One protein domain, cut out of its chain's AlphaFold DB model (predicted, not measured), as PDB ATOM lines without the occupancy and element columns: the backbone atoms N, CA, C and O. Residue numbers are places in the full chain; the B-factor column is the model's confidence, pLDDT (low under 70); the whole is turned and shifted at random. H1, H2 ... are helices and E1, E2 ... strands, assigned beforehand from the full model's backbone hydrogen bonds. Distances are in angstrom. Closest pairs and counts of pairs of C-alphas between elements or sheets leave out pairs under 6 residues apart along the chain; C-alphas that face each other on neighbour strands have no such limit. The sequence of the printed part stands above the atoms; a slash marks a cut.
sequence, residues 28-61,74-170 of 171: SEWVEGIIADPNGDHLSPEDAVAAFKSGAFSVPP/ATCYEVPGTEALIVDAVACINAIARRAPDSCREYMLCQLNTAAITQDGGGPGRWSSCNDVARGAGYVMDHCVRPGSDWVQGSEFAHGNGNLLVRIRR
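Overview. This is residues 28 to 61 and 74 to 170 of the 171 residues of an uncharacterized protein of Madurella mycetomatis (UniProt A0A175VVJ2). A twisted sheet of four strands has two helices, H3 and H4, side by side over one face; H1 packs on H3 and H4 on their side away from the sheet, and H2 packs on H3. No named helix is on the other face of the sheet. The printed part has 131 residues, with four named helices and four named strands in the order H1, H2, H3, E1, E2, H4, E3, E4. The sheet, of order E1, E2, E4, E3, is antiparallel throughout, and the class is mixed, helices and strands. The whole is compact, with a radius of gyration of the C-alphas of 13.5 A and spans of 42 by 37 by 30 A.

Along the chain. H1 is residues 28 to 36, 12.4 A long, and begins with C-alpha 28 at (153.581, 88.955, 134.567). H2 is residues 45 to 53, 12.3 A. After the cut, H3 is residues 86 to 97, 16.1 A, with C-alpha 86 at (147.364, 80.005, 143.228). E1 is residues 108 to 112, 11.1 A, and E2 residues 115 to 121, 19.8 A. H4, residues 130 to 144, is 20.4 A long. E3 is residues 154 to 157, 10.6 A, and E4, residues 164 to 169, is 15.9 A long and ends with C-alpha 169 at (152.790, 72.018, 140.094).

Arrangement. H3, the hub, touches H4 at a shallow tilt of 22 degrees, opposite ways; their closest C-alphas, of Ala 97 and Ala 134, are 5.3 A apart. H3 lies over E1 and E2 at a height of 7.8 A over the sheet. On the same face, H4 lies over E4 and E3, and only just over E2 with 3 C-alphas, at a height of 7.7 A. H1 touches H4, with the C-alphas of Ser 28 and Gly 138 closest at 4.4 A. H2 touches H3 at a steep tilt of 51 degrees, with the C-alphas of Pro 45 and Ala 91 closest at 5.2 A. E1 and E2 form a hairpin, with N 112 and O 115 at 2.8 A. Between E2 and E4, N 116 and O 169 are 2.7 A apart. E3 and E4 form a hairpin, with N 168 and O 154 at 2.8 A. E2, H4 and E3 make a split strand-helix-strand unit, two strands running the same way with E4 between them, and its crossover is left-handed. In H1, H2, H3 and H4 every O i to N i+4 pair is within hydrogen-bond range.

Size, cuts and confidence. The two C-alphas farthest apart, of Ser 54 and Pro 124, are 43.0 A apart. Residues 62 to 73 are not printed, and C-alphas 61 and 74 are 13.3 A apart across the cut. Of the links that are printed whole, none is long. Mean pLDDT of the printed part is 90.8, and it is under 70 at residues 59 to 61, 122 to 125 and 161 to 162.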
ATOM      1  N   SER A  28     152.346  88.589 135.272       94.38
ATOM      2  CA  SER A  28     153.581  88.955 134.567       94.38
ATOM      3  C   SER A  28     153.995  90.402 134.847       94.38
ATOM      4  O   SER A  28     155.160  90.652 135.138       94.38
ATOM      5  N   GLU A  29     153.057  91.352 134.821       93.68
ATOM      6  CA  GLU A  29     153.340  92.760 135.137       93.68
ATOM      7  C   GLU A  29     153.775  92.944 136.595       93.68
ATOM      8  O   GLU A  29     154.758  93.632 136.871       93.68
ATOM      9  N   TRP A  30     153.093  92.274 137.527       95.46
ATOM     10  CA  TRP A  30     153.484  92.265 138.936       95.46
ATOM     11  C   TRP A  30     154.907  91.727 139.146       95.46
ATOM     12  O   TRP A  30     155.688  92.306 139.902       95.46
ATOM     13  N   VAL A  31     155.284  90.671 138.421       96.77
ATOM     14  CA  VAL A  31     156.649  90.127 138.434       96.77
ATOM     15  C   VAL A  31     157.674  91.129 137.901       96.77
ATOM     16  O   VAL A  31     158.741  91.260 138.501       96.77
ATOM     17  N   GLU A  32     157.384  91.846 136.811       95.41
ATOM     18  CA  GLU A  32     158.308  92.871 136.296       95.41
ATOM     19  C   GLU A  32     158.537  93.995 137.312       95.41
ATOM     20  O   GLU A  32     159.671  94.450 137.465       95.41
ATOM     21  N   GLY A  33     157.497  94.392 138.056       95.46
ATOM     22  CA  GLY A  33     157.622  95.345 139.160       95.46
ATOM     23  C   GLY A  33     158.616  94.871 140.223       95.46
ATOM     24  O   GLY A  33     159.558  95.594 140.558       95.46
ATOM     25  N   ILE A  34     158.464  93.629 140.697       97.58
ATOM     26  CA  ILE A  34     159.361  93.040 141.704       97.58
ATOM     27  C   ILE A  34     160.794  92.930 141.176       97.58
ATOM     28  O   ILE A  34     161.733  93.223 141.909       97.58
ATOM     29  N   ILE A  35     160.990  92.526 139.918       95.83
ATOM     30  CA  ILE A  35     162.332  92.414 139.326       95.83
ATOM     31  C   ILE A  35     163.009  93.788 139.220       95.83
ATOM     32  O   ILE A  35     164.218  93.890 139.439       95.83
ATOM     33  N   ALA A  36     162.256  94.832 138.865       96.21
ATOM     34  CA  ALA A  36     162.784  96.186 138.724       96.21
ATOM     35  C   ALA A  36     163.204  96.796 140.071       96.21
ATOM     36  O   ALA A  36     164.212  97.500 140.131       96.21
ATOM     37  N   ASP A  37     162.464  96.500 141.141       95.96
ATOM     38  CA  ASP A  37     162.791  96.930 142.499       95.96
ATOM     39  C   ASP A  37     162.470  95.830 143.529       95.96
ATOM     40  O   ASP A  37     161.406  95.850 144.149       95.96
ATOM     41  N   PRO A  38     163.382  94.874 143.782       95.75
ATOM     42  CA  PRO A  38     163.123  93.754 144.690       95.75
ATOM     43  C   PRO A  38     162.857  94.133 146.147       95.75
ATOM     44  O   PRO A  38     162.458  93.261 146.916       95.75
ATOM     45  N   ASN A  39     163.089  95.386 146.548       94.92
ATOM     46  CA  ASN A  39     162.810  95.899 147.894       94.92
ATOM     47  C   ASN A  39     161.673  96.934 147.904       94.92
ATOM     48  O   ASN A  39     161.370  97.490 148.959       94.92
ATOM     49  N   GLY A  40     161.053  97.175 146.748       92.39
ATOM     50  CA  GLY A  40     159.948  98.104 146.587       92.39
ATOM     51  C   GLY A  40     158.658  97.631 147.252       92.39
ATOM     52  O   GLY A  40     158.494  96.457 147.616       92.39
ATOM     53  N   ASP A  41     157.729  98.574 147.380       92.24
ATOM     54  CA  ASP A  41     156.404  98.385 147.976       92.24
ATOM     55  C   ASP A  41     155.422  97.740 146.984       92.24
ATOM     56  O   ASP A  41     154.514  98.386 146.467       92.24
ATOM     57  N   HIS A  42     155.658  96.473 146.647       93.10
ATOM     58  CA  HIS A  42     154.798  95.694 145.746       93.10
ATOM     59  C   HIS A  42     153.655  95.029 146.506       93.10
ATOM     60  O   HIS A  42     153.801  94.714 147.687       93.10
ATOM     61  N   LEU A  43     152.554  94.716 145.808       94.32
ATOM     62  CA  LEU A  43     151.480  93.894 146.380       94.32
ATOM     63  C   LEU A  43     152.058  92.619 147.006       94.32
ATOM     64  O   LEU A  43     152.892  91.940 146.391       94.32
ATOM     65  N   SER A  44     151.582  92.284 148.207       95.51
ATOM     66  CA  SER A  44     151.857  90.988 148.821       95.51
ATOM     67  C   SER A  44     151.307  89.853 147.940       95.51
ATOM     68  O   SER A  44     150.408  90.090 147.124       95.51
ATOM     69  N   PRO A  45     151.808  88.610 148.067       96.77
ATOM     70  CA  PRO A  45     151.223  87.466 147.370       96.77
ATOM     71  C   PRO A  45     149.709  87.341 147.581       96.77
ATOM     72  O   PRO A  45     148.969  87.069 146.637       96.77
ATOM     73  N   GLU A  46     149.235  87.585 148.801       95.74
ATOM     74  CA  GLU A  46     147.822  87.530 149.162       95.74
ATOM     75  C   GLU A  46     147.017  88.628 148.454       95.74
ATOM     76  O   GLU A  46     145.965  88.341 147.875       95.74
ATOM     77  N   ASP A  47     147.533  89.861 148.430       94.34
ATOM     78  CA  ASP A  47     146.876  90.996 147.773       94.34
ATOM     79  C   ASP A  47     146.885  90.863 146.245       94.34
ATOM     80  O   ASP A  47     145.891  91.180 145.592       94.34
ATOM     81  N   ALA A  48     147.965  90.336 145.660       94.05
ATOM     82  CA  ALA A  48     148.042  90.049 144.228       94.05
ATOM     83  C   ALA A  48     146.988  89.007 143.817       94.05
ATOM     84  O   ALA A  48     146.295  89.171 142.810       94.05
ATOM     85  N   VAL A  49     146.796  87.962 144.630       94.48
ATOM     86  CA  VAL A  49     145.732  86.974 144.407       94.48
ATOM     87  C   VAL A  49     144.345  87.578 144.620       94.48
ATOM     88  O   VAL A  49     143.435  87.273 143.848       94.48
ATOM     89  N   ALA A  50     144.158  88.438 145.621       92.74
ATOM     90  CA  ALA A  50     142.888  89.127 145.840       92.74
ATOM     91  C   ALA A  50     142.523  90.045 144.659       92.74
ATOM     92  O   ALA A  50     141.378  90.029 144.205       92.74
ATOM     93  N   ALA A  51     143.493  90.785 144.116       90.62
ATOM     94  CA  ALA A  51     143.326  91.624 142.930       90.62
ATOM     95  C   ALA A  51     142.999  90.794 141.677       90.62
ATOM     96  O   ALA A  51     142.087  91.132 140.921       90.62
ATOM     97  N   PHE A  52     143.673  89.658 141.487       90.51
ATOM     98  CA  PHE A  52     143.328  88.719 140.422       90.51
ATOM     99  C   PHE A  52     141.880  88.215 140.559       90.51
ATOM    100  O   PHE A  52     141.094  88.301 139.613       90.51
ATOM    101  N   LYS A  53     141.491  87.743 141.750       90.05
ATOM    102  CA  LYS A  53     140.151  87.186 142.008       90.05
ATOM    103  C   LYS A  53     139.029  88.225 141.935       90.05
ATOM    104  O   LYS A  53     137.898  87.854 141.633       90.05
ATOM    105  N   SER A  54     139.313  89.504 142.188       88.73
ATOM    106  CA  SER A  54     138.333  90.590 142.037       88.73
ATOM    107  C   SER A  54     138.080  90.981 140.576       88.73
ATOM    108  O   SER A  54     137.176  91.771 140.303       88.73
ATOM    109  N   GLY A  55     138.848  90.418 139.635       84.05
ATOM    110  CA  GLY A  55     138.765  90.740 138.214       84.05
ATOM    111  C   GLY A  55     139.533  92.003 137.826       84.05
ATOM    112  O   GLY A  55     139.317  92.519 136.732       84.05
ATOM    113  N   ALA A  56     140.422  92.508 138.691       80.56
ATOM    114  CA  ALA A  56     141.282  93.644 138.354       80.56
ATOM    115  C   ALA A  56     142.338  93.281 137.296       80.56
ATOM    116  O   ALA A  56     142.831  94.154 136.586       80.56
ATOM    117  N   PHE A  57     142.677  91.993 137.178       82.65
ATOM    118  CA  PHE A  57     143.632  91.521 136.187       82.65
ATOM    119  C   PHE A  57     142.928  91.323 134.845       82.65
ATOM    120  O   PHE A  57     141.888  90.665 134.751       82.65
ATOM    121  N   SER A  58     143.518  91.865 133.782       74.06
ATOM    122  CA  SER A  58     143.105  91.555 132.425       74.06
ATOM    123  C   SER A  58     143.531  90.130 132.099       74.06
ATOM    124  O   SER A  58     144.721  89.827 132.054       74.06
ATOM    125  N   VAL A  59     142.566  89.252 131.841       62.26
ATOM    126  CA  VAL A  59     142.868  87.933 131.286       62.26
ATOM    127  C   VAL A  59     143.310  88.149 129.836       62.26
ATOM    128  O   VAL A  59     142.531  88.717 129.058       62.26
ATOM    129  N   PRO A  60     144.530  87.734 129.438       58.45
ATOM    130  CA  PRO A  60     144.933  87.795 128.042       58.45
ATOM    131  C   PRO A  60     143.879  87.085 127.182       58.45
ATOM    132  O   PRO A  60     143.328  86.067 127.614       58.45
ATOM    133  N   PRO A  61     143.566  87.574 125.968       49.37
ATOM    134  CA  PRO A  61     142.646  86.860 125.096       49.37
ATOM    135  C   PRO A  61     143.131  85.417 124.952       49.37
ATOM    136  O   PRO A  61     144.323  85.200 124.728       49.37
ATOM    137  N   ALA A  74     152.124  78.669 127.183       88.09
ATOM    138  CA  ALA A  74     152.033  77.984 128.447       88.09
ATOM    139  C   ALA A  74     151.302  76.664 128.191       88.09
ATOM    140  O   ALA A  74     150.226  76.635 127.583       88.09
ATOM    141  N   THR A  75     151.909  75.562 128.609       91.50
ATOM    142  CA  THR A  75     151.255  74.261 128.556       91.50
ATOM    143  C   THR A  75     150.591  74.039 129.900       91.50
ATOM    144  O   THR A  75     151.264  73.921 130.920       91.50
ATOM    145  N   CYS A  76     149.262  74.040 129.915       94.02
ATOM    146  CA  CYS A  76     148.484  73.978 131.144       94.02
ATOM    147  C   CYS A  76     147.981  72.559 131.406       94.02
ATOM    148  O   CYS A  76     147.571  71.854 130.486       94.02
ATOM    149  N   TYR A  77     147.938  72.175 132.678       93.10
ATOM    150  CA  TYR A  77     147.301  70.940 133.138       93.10
ATOM    151  C   TYR A  77     147.819  69.620 132.534       93.10
ATOM    152  O   TYR A  77     147.044  68.696 132.291       93.10
ATOM    153  N   GLU A  78     149.131  69.520 132.296       90.72
ATOM    154  CA  GLU A  78     149.759  68.350 131.657       90.72
ATOM    155  C   GLU A  78     149.660  67.061 132.485       90.72
ATOM    156  O   GLU A  78     149.609  65.966 131.928       90.72
ATOM    157  N   VAL A  79     149.659  67.179 133.816       90.99
ATOM    158  CA  VAL A  79     149.688  66.034 134.738       90.99
ATOM    159  C   VAL A  79     148.500  66.127 135.700       90.99
ATOM    160  O   VAL A  79     148.550  66.932 136.635       90.99
ATOM    161  N   PRO A  80     147.439  65.324 135.504       92.08
ATOM    162  CA  PRO A  80     146.249  65.358 136.351       92.08
ATOM    163  C   PRO A  80     146.559  65.183 137.843       92.08
ATOM    164  O   PRO A  80     147.380  64.346 138.214       92.08
ATOM    165  N   GLY A  81     145.877  65.946 138.705       93.96
ATOM    166  CA  GLY A  81     145.991  65.820 140.162       93.96
ATOM    167  C   GLY A  81     147.254  66.441 140.755       93.96
ATOM    168  O   GLY A  81     147.531  66.241 141.939       93.96
ATOM    169  N   THR A  82     148.018  67.199 139.964       96.35
ATOM    170  CA  THR A  82     149.221  67.916 140.422       96.35
ATOM    171  C   THR A  82     149.053  69.432 140.360       96.35
ATOM    172  O   THR A  82     150.030  70.175 140.349       96.35
ATOM    173  N   GLU A  83     147.817  69.924 140.334       96.73
ATOM    174  CA  GLU A  83     147.537  71.349 140.483       96.73
ATOM    175  C   GLU A  83     147.913  71.903 141.870       96.73
ATOM    176  O   GLU A  83     147.699  71.274 142.909       96.73
ATOM    177  N   ALA A  84     148.477  73.108 141.877       97.77
ATOM    178  CA  ALA A  84     148.883  73.853 143.063       97.77
ATOM    179  C   ALA A  84     147.901  74.993 143.352       97.77
ATOM    180  O   ALA A  84     147.249  75.498 142.432       97.77
ATOM    181  N   LEU A  85     147.787  75.411 144.613       97.69
ATOM    182  CA  LEU A  85     147.022  76.604 144.958       97.69
ATOM    183  C   LEU A  85     147.700  77.839 144.365       97.69
ATOM    184  O   LEU A  85     148.918  77.999 144.450       97.69
ATOM    185  N   ILE A  86     146.891  78.742 143.813       97.16
ATOM    186  CA  ILE A  86     147.364  80.005 143.228       97.16
ATOM    187  C   ILE A  86     148.189  80.794 144.245       97.16
ATOM    188  O   ILE A  86     149.267  81.267 143.909       97.16
ATOM    189  N   VAL A  87     147.715  80.907 145.490       97.58
ATOM    190  CA  VAL A  87     148.405  81.678 146.538       97.58
ATOM    191  C   VAL A  87     149.801  81.136 146.844       97.58
ATOM    192  O   VAL A  87     150.749  81.913 146.929       97.58
ATOM    193  N   ASP A  88     149.962  79.814 146.892       98.46
ATOM    194  CA  ASP A  88     151.263  79.181 147.122       98.46
ATOM    195  C   ASP A  88     152.201  79.387 145.921       98.46
ATOM    196  O   ASP A  88     153.388  79.677 146.085       98.46
ATOM    197  N   ALA A  89     151.668  79.282 144.698       98.52
ATOM    198  CA  ALA A  89     152.434  79.525 143.480       98.52
ATOM    199  C   ALA A  89     152.915  80.983 143.400       98.52
ATOM    200  O   ALA A  89     154.094  81.227 143.151       98.52
ATOM    201  N   VAL A  90     152.035  81.946 143.680       98.22
ATOM    202  CA  VAL A  90     152.347  83.385 143.704       98.22
ATOM    203  C   VAL A  90     153.379  83.706 144.787       98.22
ATOM    204  O   VAL A  90     154.325  84.450 144.525       98.22
ATOM    205  N   ALA A  91     153.277  83.092 145.969       98.49
ATOM    206  CA  ALA A  91     154.284  83.230 147.018       98.49
ATOM    207  C   ALA A  91     155.658  82.705 146.568       98.49
ATOM    208  O   ALA A  91     156.677  83.366 146.788       98.49
ATOM    209  N   CYS A  92     155.694  81.565 145.871       98.47
ATOM    210  CA  CYS A  92     156.932  81.048 145.295       98.47
ATOM    211  C   CYS A  92     157.512  81.971 144.215       98.47
ATOM    212  O   CYS A  92     158.722  82.197 144.197       98.47
ATOM    213  N   ILE A  93     156.674  82.535 143.343       98.56
ATOM    214  CA  ILE A  93     157.101  83.499 142.320       98.56
ATOM    215  C   ILE A  93     157.704  84.742 142.976       98.56
ATOM    216  O   ILE A  93     158.801  85.141 142.594       98.56
ATOM    217  N   ASN A  94     157.049  85.307 143.995       98.43
ATOM    218  CA  ASN A  94     157.577  86.444 144.755       98.43
ATOM    219  C   ASN A  94     158.943  86.122 145.374       98.43
ATOM    220  O   ASN A  94     159.874  86.920 145.273       98.43
ATOM    221  N   ALA A  95     159.087  84.938 145.976       98.16
ATOM    222  CA  ALA A  95     160.354  84.510 146.552       98.16
ATOM    223  C   ALA A  95     161.454  84.382 145.489       98.16
ATOM    224  O   ALA A  95     162.573  84.817 145.736       98.16
ATOM    225  N   ILE A  96     161.156  83.817 144.313       97.98
ATOM    226  CA  ILE A  96     162.117  83.665 143.209       97.98
ATOM    227  C   ILE A  96     162.484  85.025 142.599       97.98
ATOM    228  O   ILE A  96     163.663  85.284 142.384       97.98
ATOM    229  N   ALA A  97     161.510  85.900 142.355       97.67
ATOM    230  CA  ALA A  97     161.719  87.206 141.726       97.67
ATOM    231  C   ALA A  97     162.628  88.136 142.548       97.67
ATOM    232  O   ALA A  97     163.300  88.992 141.982       97.67
ATOM    233  N   ARG A  98     162.676  87.954 143.876       97.84
ATOM    234  CA  ARG A  98     163.532  88.739 144.784       97.84
ATOM    235  C   ARG A  98     164.932  88.162 144.987       97.84
ATOM    236  O   ARG A  98     165.743  88.755 145.698       97.84
ATOM    237  N   ARG A  99     165.234  86.994 144.418       96.73
ATOM    238  CA  ARG A  99     166.552  86.367 144.557       96.73
ATOM    239  C   ARG A  99     167.613  87.072 143.721       96.73
ATOM    240  O   ARG A  99     167.323  87.713 142.716       96.73
ATOM    241  N   ALA A 100     168.877  86.857 144.095       94.91
ATOM    242  CA  ALA A 100     170.002  87.204 143.235       94.91
ATOM    243  C   ALA A 100     169.852  86.503 141.866       94.91
ATOM    244  O   ALA A 100     169.545  85.303 141.843       94.91
ATOM    245  N   PRO A 101     170.080  87.196 140.732       91.43
ATOM    246  CA  PRO A 101     169.775  86.660 139.406       91.43
ATOM    247  C   PRO A 101     170.426  85.309 139.087       91.43
ATOM    248  O   PRO A 101     169.847  84.517 138.353       91.43
ATOM    249  N   ASP A 102     171.605  85.023 139.631       90.06
ATOM    250  CA  ASP A 102     172.405  83.825 139.361       90.06
ATOM    251  C   ASP A 102     172.187  82.673 140.354       90.06
ATOM    252  O   ASP A 102     172.865  81.645 140.254       90.06
ATOM    253  N   SER A 103     171.245  82.824 141.289       92.00
ATOM    254  CA  SER A 103     170.979  81.845 142.349       92.00
ATOM    255  C   SER A 103     169.944  80.772 141.989       92.00
ATOM    256  O   SER A 103     169.725  79.878 142.790       92.00
ATOM    257  N   CYS A 104     169.339  80.811 140.797       91.62
ATOM    258  CA  CYS A 104     168.387  79.797 140.326       91.62
ATOM    259  C   CYS A 104     169.100  78.737 139.485       91.62
ATOM    260  O   CYS A 104     168.910  78.653 138.269       91.62
ATOM    261  N   ARG A 105     169.969  77.942 140.116       88.48
ATOM    262  CA  ARG A 105     170.774  76.905 139.433       88.48
ATOM    263  C   ARG A 105     170.335  75.488 139.769       88.48
ATOM    264  O   ARG A 105     170.703  74.544 139.075       88.48
ATOM    265  N   GLU A 106     169.570  75.342 140.835       89.17
ATOM    266  CA  GLU A 106     168.994  74.089 141.278       89.17
ATOM    267  C   GLU A 106     167.746  73.706 140.472       89.17
ATOM    268  O   GLU A 106     167.088  74.540 139.849       89.17
ATOM    269  N   TYR A 107     167.413  72.413 140.503       91.55
ATOM    270  CA  TYR A 107     166.179  71.883 139.923       91.55
ATOM    271  C   TYR A 107     164.934  72.458 140.615       91.55
ATOM    272  O   TYR A 107     164.022  72.961 139.961       91.55
ATOM    273  N   MET A 108     164.907  72.372 141.948       94.84
ATOM    274  CA  MET A 108     163.804  72.826 142.791       94.84
ATOM    275  C   MET A 108     164.050  74.269 143.216       94.84
ATOM    276  O   MET A 108     164.801  74.515 144.155       94.84
ATOM    277  N   LEU A 109     163.413  75.217 142.539       95.59
ATOM    278  CA  LEU A 109     163.634  76.642 142.773       95.59
ATOM    279  C   LEU A 109     162.838  77.142 143.972       95.59
ATOM    280  O   LEU A 109     163.322  77.963 144.744       95.59
ATOM    281  N   CYS A 110     161.623  76.642 144.166       98.06
ATOM    282  CA  CYS A 110     160.819  76.949 145.340       98.06
ATOM    283  C   CYS A 110     159.842  75.816 145.631       98.06
ATOM    284  O   CYS A 110     159.315  75.212 144.700       98.06
ATOM    285  N   GLN A 111     159.568  75.568 146.910       98.19
ATOM    286  CA  GLN A 111     158.504  74.675 147.355       98.19
ATOM    287  C   GLN A 111     157.825  75.281 148.586       98.19
ATOM    288  O   GLN A 111     158.468  75.473 149.616       98.19
ATOM    289  N   LEU A 112     156.531  75.575 148.474       96.98
ATOM    290  CA  LEU A 112     155.693  76.135 149.533       96.98
ATOM    291  C   LEU A 112     154.344  75.422 149.527       96.98
ATOM    292  O   LEU A 112     153.623  75.487 148.535       96.98
ATOM    293  N   ASN A 113     153.995  74.763 150.636       97.02
ATOM    294  CA  ASN A 113     152.719  74.064 150.826       97.02
ATOM    295  C   ASN A 113     152.338  73.178 149.621       97.02
ATOM    296  O   ASN A 113     152.895  72.093 149.452       97.02
ATOM    297  N   THR A 114     151.390  73.628 148.790       97.05
ATOM    298  CA  THR A 114     150.885  72.883 147.631       97.05
ATOM    299  C   THR A 114     151.589  73.213 146.318       97.05
ATOM    300  O   THR A 114     151.292  72.560 145.321       97.05
ATOM    301  N   ALA A 115     152.491  74.195 146.288       98.33
ATOM    302  CA  ALA A 115     153.199  74.625 145.090       98.33
ATOM    303  C   ALA A 115     154.686  74.276 145.137       98.33
ATOM    304  O   ALA A 115     155.376  74.471 146.135       98.33
ATOM    305  N   ALA A 116     155.187  73.822 144.000       98.16
ATOM    306  CA  ALA A 116     156.590  73.715 143.670       98.16
ATOM    307  C   ALA A 116     156.828  74.397 142.319       98.16
ATOM    308  O   ALA A 116     156.054  74.219 141.371       98.16
ATOM    309  N   ILE A 117     157.910  75.170 142.245       98.02
ATOM    310  CA  ILE A 117     158.428  75.734 141.002       98.02
ATOM    311  C   ILE A 117     159.764  75.073 140.710       98.02
ATOM    312  O   ILE A 117     160.716  75.210 141.481       98.02
ATOM    313  N   THR A 118     159.828  74.358 139.591       95.42
ATOM    314  CA  THR A 118     161.045  73.683 139.129       95.42
ATOM    315  C   THR A 118     161.498  74.233 137.789       95.42
ATOM    316  O   THR A 118     160.691  74.786 137.040       95.42
ATOM    317  N   GLN A 119     162.779  74.054 137.470       91.06
ATOM    318  CA  GLN A 119     163.285  74.213 136.107       91.06
ATOM    319  C   GLN A 119     163.801  72.878 135.568       91.06
ATOM    320  O   GLN A 119     164.522  72.161 136.254       91.06
ATOM    321  N   ASP A 120     163.453  72.564 134.326       86.75
ATOM    322  CA  ASP A 120     163.860  71.352 133.620       86.75
ATOM    323  C   ASP A 120     164.524  71.692 132.281       86.75
ATOM    324  O   ASP A 120     164.104  72.616 131.586       86.75
ATOM    325  N   GLY A 121     165.508  70.895 131.857       77.33
ATOM    326  CA  GLY A 121     166.050  70.947 130.494       77.33
ATOM    327  C   GLY A 121     167.420  71.612 130.356       77.33
ATOM    328  O   GLY A 121     168.167  71.777 131.312       77.33
ATOM    329  N   GLY A 122     167.810  71.910 129.117       65.88
ATOM    330  CA  GLY A 122     169.065  72.591 128.785       65.88
ATOM    331  C   GLY A 122     170.348  71.740 128.787       65.88
ATOM    332  O   GLY A 122     171.293  72.091 128.090       65.88
ATOM    333  N   GLY A 123     170.391  70.595 129.460       63.73
ATOM    334  CA  GLY A 123     171.616  69.792 129.560       63.73
ATOM    335  C   GLY A 123     172.614  70.352 130.587       63.73
ATOM    336  O   GLY A 123     172.346  71.374 131.221       63.73
ATOM    337  N   PRO A 124     173.756  69.670 130.798       66.87
ATOM    338  CA  PRO A 124     174.674  69.986 131.889       66.87
ATOM    339  C   PRO A 124     175.141  71.446 131.858       66.87
ATOM    340  O   PRO A 124     175.622  71.932 130.836       66.87
ATOM    341  N   GLY A 125     175.007  72.139 132.990       69.89
ATOM    342  CA  GLY A 125     175.477  73.515 133.155       69.89
ATOM    343  C   GLY A 125     174.566  74.603 132.579       69.89
ATOM    344  O   GLY A 125     174.931  75.775 132.669       69.89
ATOM    345  N   ARG A 126     173.393  74.265 132.022       79.77
ATOM    346  CA  ARG A 126     172.398  75.275 131.635       79.77
ATOM    347  C   ARG A 126     171.482  75.606 132.811       79.77
ATOM    348  O   ARG A 126     170.917  74.714 133.429       79.77
ATOM    349  N   TRP A 127     171.346  76.896 133.087       83.85
ATOM    350  CA  TRP A 127     170.465  77.474 134.101       83.85
ATOM    351  C   TRP A 127     169.914  78.805 133.571       83.85
ATOM    352  O   TRP A 127     170.507  79.410 132.673       83.85
ATOM    353  N   SER A 128     168.766  79.225 134.093       89.42
ATOM    354  CA  SER A 128     168.130  80.503 133.769       89.42
ATOM    355  C   SER A 128     168.292  81.445 134.941       89.42
ATOM    356  O   SER A 128     168.314  81.009 136.091       89.42
ATOM    357  N   SER A 129     168.359  82.745 134.662       92.17
ATOM    358  CA  SER A 129     168.336  83.713 135.749       92.17
ATOM    359  C   SER A 129     167.032  83.597 136.548       92.17
ATOM    360  O   SER A 129     165.984  83.268 135.983       92.17
ATOM    361  N   CYS A 130     167.065  83.895 137.848       94.67
ATOM    362  CA  CYS A 130     165.845  83.913 138.662       94.67
ATOM    363  C   CYS A 130     164.784  84.863 138.095       94.67
ATOM    364  O   CYS A 130     163.598  84.547 138.126       94.67
ATOM    365  N   ASN A 131     165.211  85.976 137.497       95.23
ATOM    366  CA  ASN A 131     164.327  86.940 136.847       95.23
ATOM    367  C   ASN A 131     163.581  86.293 135.672       95.23
ATOM    368  O   ASN A 131     162.368  86.435 135.533       95.23
ATOM    369  N   ASP A 132     164.286  85.525 134.845       93.61
ATOM    370  CA  ASP A 132     163.688  84.849 133.694       93.61
ATOM    371  C   ASP A 132     162.789  83.682 134.089       93.61
ATOM    372  O   ASP A 132     161.776  83.433 133.425       93.61
ATOM    373  N   VAL A 133     163.144  82.981 135.170       94.63
ATOM    374  CA  VAL A 133     162.279  81.971 135.782       94.63
ATOM    375  C   VAL A 133     160.993  82.624 136.274       94.63
ATOM    376  O   VAL A 133     159.910  82.156 135.926       94.63
ATOM    377  N   ALA A 134     161.097  83.703 137.056       96.83
ATOM    378  CA  ALA A 134     159.948  84.403 137.615       96.83
ATOM    379  C   ALA A 134     159.010  84.905 136.514       96.83
ATOM    380  O   ALA A 134     157.803  84.699 136.611       96.83
ATOM    381  N   ARG A 135     159.548  85.470 135.426       95.19
ATOM    382  CA  ARG A 135     158.763  85.858 134.240       95.19
ATOM    383  C   ARG A 135     158.031  84.680 133.611       95.19
ATOM    384  O   ARG A 135     156.854  84.789 133.283       95.19
ATOM    385  N   GLY A 136     158.725  83.553 133.432       93.34
ATOM    386  CA  GLY A 136     158.118  82.331 132.901       93.34
ATOM    387  C   GLY A 136     156.974  81.837 133.787       93.34
ATOM    388  O   GLY A 136     155.900  81.514 133.288       93.34
ATOM    389  N   ALA A 137     157.168  81.851 135.104       96.02
ATOM    390  CA  ALA A 137     156.142  81.466 136.062       96.02
ATOM    391  C   ALA A 137     154.961  82.457 136.099       96.02
ATOM    392  O   ALA A 137     153.815  82.017 136.092       96.02
ATOM    393  N   GLY A 138     155.209  83.771 136.060       95.87
ATOM    394  CA  GLY A 138     154.163  84.797 135.944       95.87
ATOM    395  C   GLY A 138     153.299  84.597 134.696       95.87
ATOM    396  O   GLY A 138     152.074  84.600 134.783       95.87
ATOM    397  N   TYR A 139     153.928  84.265 133.568       93.55
ATOM    398  CA  TYR A 139     153.222  83.924 132.335       93.55
ATOM    399  C   TYR A 139     152.355  82.660 132.479       93.55
ATOM    400  O   TYR A 139     151.218  82.626 132.008       93.55
ATOM    401  N   VAL A 140     152.837  81.621 133.174       94.80
ATOM    402  CA  VAL A 140     152.005  80.445 133.496       94.80
ATOM    403  C   VAL A 140     150.786  80.851 134.325       94.80
ATOM    404  O   VAL A 140     149.693  80.357 134.057       94.80
ATOM    405  N   MET A 141     150.930  81.757 135.294       95.74
ATOM    406  CA  MET A 141     149.795  82.226 136.097       95.74
ATOM    407  C   MET A 141     148.750  82.959 135.249       95.74
ATOM    408  O   MET A 141     147.557  82.704 135.400       95.74
ATOM    409  N   ASP A 142     149.176  83.798 134.305       93.04
ATOM    410  CA  ASP A 142     148.260  84.554 133.440       93.04
ATOM    411  C   ASP A 142     147.448  83.668 132.482       93.04
ATOM    412  O   ASP A 142     146.362  84.054 132.041       93.04
ATOM    413  N   HIS A 143     147.950  82.472 132.160       91.76
ATOM    414  CA  HIS A 143     147.372  81.607 131.129       91.76
ATOM    415  C   HIS A 143     146.804  80.278 131.639       91.76
ATOM    416  O   HIS A 143     145.916  79.713 130.999       91.76
ATOM    417  N   CYS A 144     147.301  79.764 132.763       94.31
ATOM    418  CA  CYS A 144     146.961  78.431 133.258       94.31
ATOM    419  C   CYS A 144     146.136  78.434 134.541       94.31
ATOM    420  O   CYS A 144     145.749  77.358 135.000       94.31
ATOM    421  N   VAL A 145     145.820  79.585 135.131       93.59
ATOM    422  CA  VAL A 145     144.823  79.622 136.205       93.59
ATOM    423  C   VAL A 145     143.456  79.226 135.644       93.59
ATOM    424  O   VAL A 145     142.992  79.772 134.643       93.59
ATOM    425  N   ARG A 146     142.792  78.259 136.286       86.14
ATOM    426  CA  ARG A 146     141.433  77.860 135.895       86.14
ATOM    427  C   ARG A 146     140.436  78.961 136.276       86.14
ATOM    428  O   ARG A 146     140.367  79.319 137.452       86.14
ATOM    429  N   PRO A 147     139.602  79.448 135.340       83.78
ATOM    430  CA  PRO A 147     138.529  80.378 135.673       83.78
ATOM    431  C   PRO A 147     137.608  79.812 136.763       83.78
ATOM    432  O   PRO A 147     137.181  78.660 136.679       83.78
ATOM    433  N   GLY A 148     137.306  80.619 137.784       84.38
ATOM    434  CA  GLY A 148     136.438  80.223 138.902       84.38
ATOM    435  C   GLY A 148     137.043  79.187 139.860       84.38
ATOM    436  O   GLY A 148     136.307  78.577 140.629       84.38
ATOM    437  N   SER A 149     138.358  78.966 139.809       89.01
ATOM    438  CA  SER A 149     139.063  77.970 140.614       89.01
ATOM    439  C   SER A 149     140.306  78.569 141.266       89.01
ATOM    440  O   SER A 149     140.957  79.439 140.701       89.01
ATOM    441  N   ASP A 150     140.705  78.009 142.407       94.23
ATOM    442  CA  ASP A 150     141.901  78.426 143.155       94.23
ATOM    443  C   ASP A 150     143.170  77.658 142.760       94.23
ATOM    444  O   ASP A 150     144.158  77.644 143.494       94.23
ATOM    445  N   TRP A 151     143.144  77.009 141.597       96.24
ATOM    446  CA  TRP A 151     144.143  76.035 141.175       96.24
ATOM    447  C   TRP A 151     144.883  76.516 139.930       96.24
ATOM    448  O   TRP A 151     144.288  77.105 139.021       96.24
ATOM    449  N   VAL A 152     146.175  76.205 139.880       96.87
ATOM    450  CA  VAL A 152     147.050  76.437 138.735       96.87
ATOM    451  C   VAL A 152     147.961  75.235 138.515       96.87
ATOM    452  O   VAL A 152     148.453  74.608 139.453       96.87
ATOM    453  N   GLN A 153     148.193  74.909 137.252       96.16
ATOM    454  CA  GLN A 153     149.248  73.997 136.840       96.16
ATOM    455  C   GLN A 153     149.669  74.364 135.431       96.16
ATOM    456  O   GLN A 153     148.831  74.427 134.527       96.16
ATOM    457  N   GLY A 154     150.965  74.509 135.218       95.23
ATOM    458  CA  GLY A 154     151.457  74.636 133.865       95.23
ATOM    459  C   GLY A 154     152.956  74.759 133.776       95.23
ATOM    460  O   GLY A 154     153.678  74.689 134.774       95.23
ATOM    461  N   SER A 155     153.412  74.918 132.550       93.45
ATOM    462  CA  SER A 155     154.813  75.095 132.242       93.45
ATOM    463  C   SER A 155     155.016  76.074 131.099       93.45
ATOM    464  O   SER A 155     154.183  76.180 130.200       93.45
ATOM    465  N   GLU A 156     156.119  76.810 131.151       91.10
ATOM    466  CA  GLU A 156     156.558  77.727 130.101       91.10
ATOM    467  C   GLU A 156     158.083  77.836 130.150       91.10
ATOM    468  O   GLU A 156     158.700  77.675 131.205       91.10
ATOM    469  N   PHE A 157     158.722  78.101 129.015       89.65
ATOM    470  CA  PHE A 157     160.152  78.364 129.009       89.65
ATOM    471  C   PHE A 157     160.459  79.677 129.731       89.65
ATOM    472  O   PHE A 157     159.795  80.700 129.514       89.65
ATOM    473  N   ALA A 158     161.523  79.674 130.532       87.42
ATOM    474  CA  ALA A 158     162.076  80.883 131.125       87.42
ATOM    475  C   ALA A 158     162.265  81.975 130.052       87.42
ATOM    476  O   ALA A 158     162.548  81.696 128.879       87.42
ATOM    477  N   HIS A 159     162.048  83.235 130.421       78.51
ATOM    478  CA  HIS A 159     162.191  84.352 129.485       78.51
ATOM    479  C   HIS A 159     163.628  84.437 128.934       78.51
ATOM    480  O   HIS A 159     164.584  84.175 129.648       78.51
ATOM    481  N   GLY A 160     163.797  84.721 127.639       72.63
ATOM    482  CA  GLY A 160     165.119  84.851 126.996       72.63
ATOM    483  C   GLY A 160     165.967  83.570 126.868       72.63
ATOM    484  O   GLY A 160     166.743  83.453 125.924       72.63
ATOM    485  N   ASN A 161     165.793  82.573 127.739       65.10
ATOM    486  CA  ASN A 161     166.653  81.390 127.849       65.10
ATOM    487  C   ASN A 161     165.954  80.124 127.337       65.10
ATOM    488  O   ASN A 161     165.704  79.183 128.089       65.10
ATOM    489  N   GLY A 162     165.646  80.123 126.034       60.07
ATOM    490  CA  GLY A 162     164.698  79.245 125.326       60.07
ATOM    491  C   GLY A 162     164.921  77.724 125.322       60.07
ATOM    492  O   GLY A 162     164.629  77.098 124.313       60.07
ATOM    493  N   ASN A 163     165.429  77.118 126.398       70.86
ATOM    494  CA  ASN A 163     165.470  75.666 126.605       70.86
ATOM    495  C   ASN A 163     165.290  75.226 128.071       70.86
ATOM    496  O   ASN A 163     165.416  74.032 128.347       70.86
ATOM    497  N   LEU A 164     165.040  76.147 129.007       87.32
ATOM    498  CA  LEU A 164     164.759  75.800 130.401       87.32
ATOM    499  C   LEU A 164     163.285  75.996 130.703       87.32
ATOM    500  O   LEU A 164     162.768  77.111 130.656       87.32
ATOM    501  N   LEU A 165     162.617  74.882 130.956       90.67
ATOM    502  CA  LEU A 165     161.191  74.796 131.175       90.67
ATOM    503  C   LEU A 165     160.892  75.018 132.655       90.67
ATOM    504  O   LEU A 165     161.263  74.199 133.490       90.67
ATOM    505  N   VAL A 166     160.214  76.113 132.965       94.07
ATOM    506  CA  VAL A 166     159.720  76.425 134.305       94.07
ATOM    507  C   VAL A 166     158.382  75.728 134.484       94.07
ATOM    508  O   VAL A 166     157.502  75.865 133.634       94.07
ATOM    509  N   ARG A 167     158.210  74.973 135.569       95.92
ATOM    510  CA  ARG A 167     156.971  74.239 135.863       95.92
ATOM    511  C   ARG A 167     156.392  74.678 137.196       95.92
ATOM    512  O   ARG A 167     157.119  74.699 138.181       95.92
ATOM    513  N   ILE A 168     155.088  74.946 137.227       98.01
ATOM    514  CA  ILE A 168     154.291  75.140 138.444       98.01
ATOM    515  C   ILE A 168     153.401  73.914 138.620       98.01
ATOM    516  O   ILE A 168     152.573  73.607 137.754       98.01
ATOM    517  N   ARG A 169     153.576  73.205 139.734       96.87
ATOM    518  CA  ARG A 169     152.790  72.018 140.094       96.87
ATOM    519  C   ARG A 169     152.900  71.727 141.582       96.87
ATOM    520  O   ARG A 169     153.752  72.289 142.260       96.87
ATOM    521  N   ARG A 170     152.082  70.812 142.081       96.39
ATOM    522  CA  ARG A 170     152.289  70.182 143.382       96.39
ATOM    523  C   ARG A 170     153.577  69.344 143.363       96.39
ATOM    524  O   ARG A 170     153.822  68.701 142.335       96.39
TER     525      ARG A 170